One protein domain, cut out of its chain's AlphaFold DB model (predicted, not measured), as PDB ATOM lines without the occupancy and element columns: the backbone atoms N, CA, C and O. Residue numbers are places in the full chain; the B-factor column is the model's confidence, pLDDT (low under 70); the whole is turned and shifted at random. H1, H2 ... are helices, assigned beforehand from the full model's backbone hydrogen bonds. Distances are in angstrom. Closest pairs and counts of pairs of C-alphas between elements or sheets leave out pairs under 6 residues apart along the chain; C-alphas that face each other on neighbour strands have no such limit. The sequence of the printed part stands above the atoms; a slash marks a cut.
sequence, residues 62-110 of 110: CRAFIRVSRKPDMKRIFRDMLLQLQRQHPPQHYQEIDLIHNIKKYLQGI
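Overview. This is residues 62 to 110 of the 110 residues of the protein "NB-ARC domain-containing protein" of Triticum turgidum subsp. durum (UniProt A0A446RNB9). Two helices of equal length, H1 and H2, lie side by side and run the same way, with the link of residues 87 to 95 looping back from the end of H1 to the beginning of H2. Before them, residues 62 to 73 form an extended lead-in that passes along H1 and turns back near Arg 70 to enter it. The printed part has 49 residues, is all helix in class, and is compact, with a radius of gyration of the C-alphas of 10.5 A and spans of 32 by 23 by 16 A.

Along the chain. Start at C-alpha 62, at (173.740, 119.510, 107.557). Find C-alpha 74 at (157.603, 122.966, 118.622); from there H1, residues 74 to 86, runs 18.0 A. H2, residues 96 to 108, runs 18.4 A to C-alpha 108 at (178.597, 123.309, 116.069).

Arrangement. H1 and H2 touch, and their closest C-alphas, those of Lys 75 and Glu 96, are 5.3 A apart. They have a shallow tilt of 31 degrees, the same way. In both, every O i to N i+4 pair is within hydrogen-bond range.

Size, cuts and confidence. The C-alphas of Arg 70 and Ile 110, the two farthest apart, are 32.3 A apart. The printed part has no cut, and the link from H1 to H2 is short. Residue 110, the chain's last, is under 70 in pLDDT.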
ATOM      1  N   CYS A  62     174.925 119.545 106.710       87.75
ATOM      2  CA  CYS A  62     173.740 119.510 107.557       87.75
ATOM      3  C   CYS A  62     172.549 120.139 106.849       87.75
ATOM      4  O   CYS A  62     172.602 121.300 106.446       87.75
ATOM      5  N   ARG A  63     171.446 119.397 106.755       89.94
ATOM      6  CA  ARG A  63     170.215 119.865 106.114       89.94
ATOM      7  C   ARG A  63     168.977 119.294 106.791       89.94
ATOM      8  O   ARG A  63     168.956 118.134 107.188       89.94
ATOM      9  N   ALA A  64     167.941 120.119 106.890       93.81
ATOM     10  CA  ALA A  64     166.614 119.700 107.312       93.81
ATOM     11  C   ALA A  64     165.551 120.493 106.541       93.81
ATOM     12  O   ALA A  64     165.692 121.698 106.330       93.81
ATOM     13  N   PHE A  65     164.470 119.823 106.149       94.25
ATOM     14  CA  PHE A  65     163.300 120.413 105.509       94.25
ATOM     15  C   PHE A  65     162.066 120.117 106.358       94.25
ATOM     16  O   PHE A  65     161.594 118.979 106.423       94.25
ATOM     17  N   ILE A  66     161.548 121.148 107.026       95.19
ATOM     18  CA  ILE A  66     160.463 121.016 108.000       95.19
ATOM     19  C   ILE A  66     159.232 121.778 107.524       95.19
ATOM     20  O   ILE A  66     159.303 122.949 107.155       95.19
ATOM     21  N   ARG A  67     158.076 121.111 107.554       92.25
ATOM     22  CA  ARG A  67     156.775 121.739 107.305       92.25
ATOM     23  C   ARG A  67     156.187 122.204 108.632       92.25
ATOM     24  O   ARG A  67     156.027 121.407 109.551       92.25
ATOM     25  N   VAL A  68     155.830 123.482 108.713       93.88
ATOM     26  CA  VAL A  68     155.282 124.096 109.928       93.88
ATOM     27  C   VAL A  68     153.812 124.441 109.707       93.88
ATOM     28  O   VAL A  68     153.448 125.056 108.707       93.88
ATOM     29  N   SER A  69     152.952 124.025 110.633       93.06
ATOM     30  CA  SER A  69     151.526 124.360 110.639       93.06
ATOM     31  C   SER A  69     151.266 125.726 111.279       93.06
ATOM     32  O   SER A  69     152.057 126.205 112.085       93.06
ATOM     33  N   ARG A  70     150.097 126.327 110.997       94.38
ATOM     34  CA  ARG A  70     149.661 127.601 111.609       94.38
ATOM     35  C   ARG A  70     149.675 127.570 113.144       94.38
ATOM     36  O   ARG A  70     149.948 128.586 113.770       94.38
ATOM     37  N   LYS A  71     149.353 126.416 113.735       96.69
ATOM     38  CA  LYS A  71     149.578 126.122 115.155       96.69
ATOM     39  C   LYS A  71     150.795 125.195 115.232       96.69
ATOM     40  O   LYS A  71     150.631 124.010 114.925       96.69
ATOM     41  N   PRO A  72     152.001 125.719 115.487       95.31
ATOM     42  CA  PRO A  72     153.207 124.904 115.507       95.31
ATOM     43  C   PRO A  72     153.258 124.039 116.769       95.31
ATOM     44  O   PRO A  72     153.009 124.519 117.870       95.31
ATOM     45  N   ASP A  73     153.612 122.768 116.593       95.56
ATOM     46  CA  ASP A  73     154.054 121.884 117.672       95.56
ATOM     47  C   ASP A  73     155.586 121.911 117.678       95.56
ATOM     48  O   ASP A  73     156.233 121.285 116.832       95.56
ATOM     49  N   MET A  74     156.161 122.710 118.580       94.88
ATOM     50  CA  MET A  74     157.603 122.966 118.622       94.88
ATOM     51  C   MET A  74     158.392 121.700 118.956       94.88
ATOM     52  O   MET A  74     159.398 121.411 118.303       94.88
ATOM     53  N   LYS A  75     157.896 120.887 119.892       94.69
ATOM     54  CA  LYS A  75     158.478 119.586 120.221       94.69
ATOM     55  C   LYS A  75     158.551 118.668 119.004       94.69
ATOM     56  O   LYS A  75     159.602 118.068 118.765       94.69
ATOM     57  N   ARG A  76     157.477 118.567 118.215       94.88
ATOM     58  CA  ARG A  76     157.483 117.775 116.974       94.88
ATOM     59  C   ARG A  76     158.454 118.349 115.944       94.88
ATOM     60  O   ARG A  76     159.253 117.602 115.397       94.88
ATOM     61  N   ILE A  77     158.442 119.667 115.738       96.12
ATOM     62  CA  ILE A  77     159.337 120.360 114.796       96.12
ATOM     63  C   ILE A  77     160.810 120.081 115.113       96.12
ATOM     64  O   ILE A  77     161.571 119.716 114.217       96.12
ATOM     65  N   PHE A  78     161.222 120.214 116.375       95.69
ATOM     66  CA  PHE A  78     162.609 119.956 116.761       95.69
ATOM     67  C   PHE A  78     162.970 118.470 116.692       95.69
ATOM     68  O   PHE A  78     164.097 118.143 116.326       95.69
ATOM     69  N   ARG A  79     162.026 117.560 116.973       95.56
ATOM     70  CA  ARG A  79     162.242 116.121 116.746       95.56
ATOM     71  C   ARG A  79     162.465 115.799 115.278       95.56
ATOM     72  O   ARG A  79     163.425 115.102 114.968       95.56
ATOM     73  N   ASP A  80     161.614 116.318 114.401       95.62
ATOM     74  CA  ASP A  80     161.710 116.092 112.958       95.62
ATOM     75  C   ASP A  80     163.018 116.679 112.404       95.62
ATOM     76  O   ASP A  80     163.680 116.055 111.575       95.62
ATOM     77  N   MET A  81     163.432 117.850 112.902       95.88
ATOM     78  CA  MET A  81     164.713 118.464 112.552       95.88
ATOM     79  C   MET A  81     165.891 117.598 112.997       95.88
ATOM     80  O   MET A  81     166.766 117.299 112.188       95.88
ATOM     81  N   LEU A  82     165.902 117.154 114.255       94.44
ATOM     82  CA  LEU A  82     166.983 116.326 114.786       94.44
ATOM     83  C   LEU A  82     167.068 114.970 114.070       94.44
ATOM     84  O   LEU A  82     168.166 114.527 113.743       94.44
ATOM     85  N   LEU A  83     165.920 114.365 113.742       94.56
ATOM     86  CA  LEU A  83     165.840 113.136 112.952       94.56
ATOM     87  C   LEU A  83     166.481 113.302 111.569       94.56
ATOM     88  O   LEU A  83     167.228 112.427 111.139       94.56
ATOM     89  N   GLN A  84     166.214 114.412 110.876       94.19
ATOM     90  CA  GLN A  84     166.803 114.669 109.558       94.19
ATOM     91  C   GLN A  84     168.303 114.980 109.633       94.19
ATOM     92  O   GLN A  84     169.056 114.525 108.774       94.19
ATOM     93  N   LEU A  85     168.739 115.705 110.669       92.81
ATOM     94  CA  LEU A  85     170.141 116.076 110.863       92.81
ATOM     95  C   LEU A  85     171.014 114.878 111.255       92.81
ATOM     96  O   LEU A  85     172.039 114.643 110.623       92.81
ATOM     97  N   GLN A  86     170.605 114.114 112.271       90.69
ATOM     98  CA  GLN A  86     171.396 113.011 112.837       90.69
ATOM     99  C   GLN A  86     171.085 111.649 112.211       90.69
ATOM    100  O   GLN A  86     171.790 110.680 112.484       90.69
ATOM    101  N   ARG A  87     170.018 111.546 111.405       86.56
ATOM    102  CA  ARG A  87     169.496 110.273 110.874       86.56
ATOM    103  C   ARG A  87     169.157 109.256 111.974       86.56
ATOM    104  O   ARG A  87     169.213 108.050 111.748       86.56
ATOM    105  N   GLN A  88     168.798 109.742 113.163       83.81
ATOM    106  CA  GLN A  88     168.446 108.929 114.328       83.81
ATOM    107  C   GLN A  88     167.200 109.474 115.021       83.81
ATOM    108  O   GLN A  88     166.995 110.684 115.098       83.81
ATOM    109  N   HIS A  89     166.367 108.573 115.544       86.69
ATOM    110  CA  HIS A  89     165.174 108.959 116.289       86.69
ATOM    111  C   HIS A  89     165.543 109.479 117.683       86.69
ATOM    112  O   HIS A  89     166.112 108.726 118.476       86.69
ATOM    113  N   PRO A  90     165.172 110.728 118.024       89.62
ATOM    114  CA  PRO A  90     165.380 111.243 119.369       89.62
ATOM    115  C   PRO A  90     164.558 110.440 120.389       89.62
ATOM    116  O   PRO A  90     163.409 110.081 120.095       89.62
ATOM    117  N   PRO A  91     165.077 110.193 121.604       91.88
ATOM    118  CA  PRO A  91     164.332 109.508 122.651       91.88
ATOM    119  C   PRO A  91     162.979 110.164 122.963       91.88
ATOM    120  O   PRO A  91     162.833 111.388 123.001       91.88
ATOM    121  N   GLN A  92     161.967 109.341 123.252       89.62
ATOM    122  CA  GLN A  92     160.599 109.828 123.477       89.62
ATOM    123  C   GLN A  92     160.446 110.716 124.721       89.62
ATOM    124  O   GLN A  92     159.508 111.515 124.779       89.62
ATOM    125  N   HIS A  93     161.351 110.616 125.691       93.06
ATOM    126  CA  HIS A  93     161.322 111.426 126.908       93.06
ATOM    127  C   HIS A  93     161.950 112.817 126.728       93.06
ATOM    128  O   HIS A  93     161.779 113.658 127.603       93.06
ATOM    129  N   TYR A  94     162.624 113.091 125.601       94.38
ATOM    130  CA  TYR A  94     163.242 114.398 125.363       94.38
ATOM    131  C   TYR A  94     162.198 115.511 125.372       94.38
ATOM    132  O   TYR A  94     161.169 115.425 124.678       94.38
ATOM    133  N   GLN A  95     162.495 116.547 126.149       95.38
ATOM    134  CA  GLN A  95     161.793 117.819 126.165       95.38
ATOM    135  C   GLN A  95     162.337 118.739 125.065       95.38
ATOM    136  O   GLN A  95     163.328 118.438 124.400       95.38
ATOM    137  N   GLU A  96     161.682 119.878 124.850       95.00
ATOM    138  CA  GLU A  96     162.097 120.840 123.821       95.00
ATOM    139  C   GLU A  96     163.526 121.343 124.037       95.00
ATOM    140  O   GLU A  96     164.284 121.466 123.077       95.00
ATOM    141  N   ILE A  97     163.924 121.562 125.295       96.06
ATOM    142  CA  ILE A  97     165.269 122.033 125.631       96.06
ATOM    143  C   ILE A  97     166.351 121.005 125.281       96.06
ATOM    144  O   ILE A  97     167.394 121.385 124.751       96.06
ATOM    145  N   ASP A  98     166.074 119.711 125.481       95.88
ATOM    146  CA  ASP A  98     166.983 118.620 125.116       95.88
ATOM    147  C   ASP A  98     167.164 118.568 123.598       95.88
ATOM    148  O   ASP A  98     168.280 118.442 123.091       95.88
ATOM    149  N   LEU A  99     166.064 118.711 122.855       96.00
ATOM    150  CA  LEU A  99     166.084 118.717 121.394       96.00
ATOM    151  C   LEU A  99     166.878 119.917 120.861       96.00
ATOM    152  O   LEU A  99     167.759 119.734 120.024       96.00
ATOM    153  N   ILE A 100     166.629 121.122 121.385       95.75
ATOM    154  CA  ILE A 100     167.371 122.337 121.011       95.75
ATOM    155  C   ILE A 100     168.862 122.178 121.321       95.75
ATOM    156  O   ILE A 100     169.699 122.526 120.484       95.75
ATOM    157  N   HIS A 101     169.205 121.658 122.502       95.38
ATOM    158  CA  HIS A 101     170.594 121.436 122.891       95.38
ATOM    159  C   HIS A 101     171.302 120.491 121.913       95.38
ATOM    160  O   HIS A 101     172.389 120.807 121.429       95.38
ATOM    161  N   ASN A 102     170.665 119.373 121.558       94.19
ATOM    162  CA  ASN A 102     171.230 118.400 120.624       94.19
ATOM    163  C   ASN A 102     171.361 118.949 119.196       94.19
ATOM    164  O   ASN A 102     172.384 118.710 118.557       94.19
ATOM    165  N   ILE A 103     170.382 119.725 118.711       94.56
ATOM    166  CA  ILE A 103     170.476 120.408 117.409       94.56
ATOM    167  C   ILE A 103     171.675 121.362 117.406       94.56
ATOM    168  O   ILE A 103     172.514 121.282 116.512       94.56
ATOM    169  N   LYS A 104     171.798 122.231 118.419       93.94
ATOM    170  CA  LYS A 104     172.922 123.179 118.524       93.94
ATOM    171  C   LYS A 104     174.266 122.457 118.559       93.94
ATOM    172  O   LYS A 104     175.156 122.808 117.794       93.94
ATOM    173  N   LYS A 105     174.381 121.425 119.399       93.44
ATOM    174  CA  LYS A 105     175.592 120.607 119.516       93.44
ATOM    175  C   LYS A 105     175.981 119.978 118.179       93.44
ATOM    176  O   LYS A 105     177.152 119.995 117.823       93.44
ATOM    177  N   TYR A 106     175.011 119.446 117.437       91.44
ATOM    178  CA  TYR A 106     175.265 118.834 116.134       91.44
ATOM    179  C   TYR A 106     175.734 119.856 115.089       91.44
ATOM    180  O   TYR A 106     176.668 119.582 114.349       91.44
ATOM    181  N   LEU A 107     175.126 121.046 115.061       89.25
ATOM    182  CA  LEU A 107     175.481 122.104 114.107       89.25
ATOM    183  C   LEU A 107     176.824 122.790 114.408       89.25
ATOM    184  O   LEU A 107     177.396 123.383 113.504       89.25
ATOM    185  N   GLN A 108     177.304 122.743 115.654       85.69
ATOM    186  CA  GLN A 108     178.597 123.309 116.069       85.69
ATOM    187  C   GLN A 108     179.757 122.304 116.006       85.69
ATOM    188  O   GLN A 108     180.911 122.706 116.094       85.69
ATOM    189  N   GLY A 109     179.456 121.005 115.950       70.50
ATOM    190  CA  GLY A 109     180.444 119.922 115.983       70.50
ATOM    191  C   GLY A 109     180.958 119.479 114.610       70.50
ATOM    192  O   GLY A 109     181.569 118.415 114.528       70.50
ATOM    193  N   ILE A 110     180.664 120.246 113.561       58.81
ATOM    194  CA  ILE A 110     181.088 120.059 112.165       58.81
ATOM    195  C   ILE A 110     181.837 121.317 111.750       58.81
ATOM    196  O   ILE A 110     182.876 121.167 111.076       58.81
TER     197      ILE A 110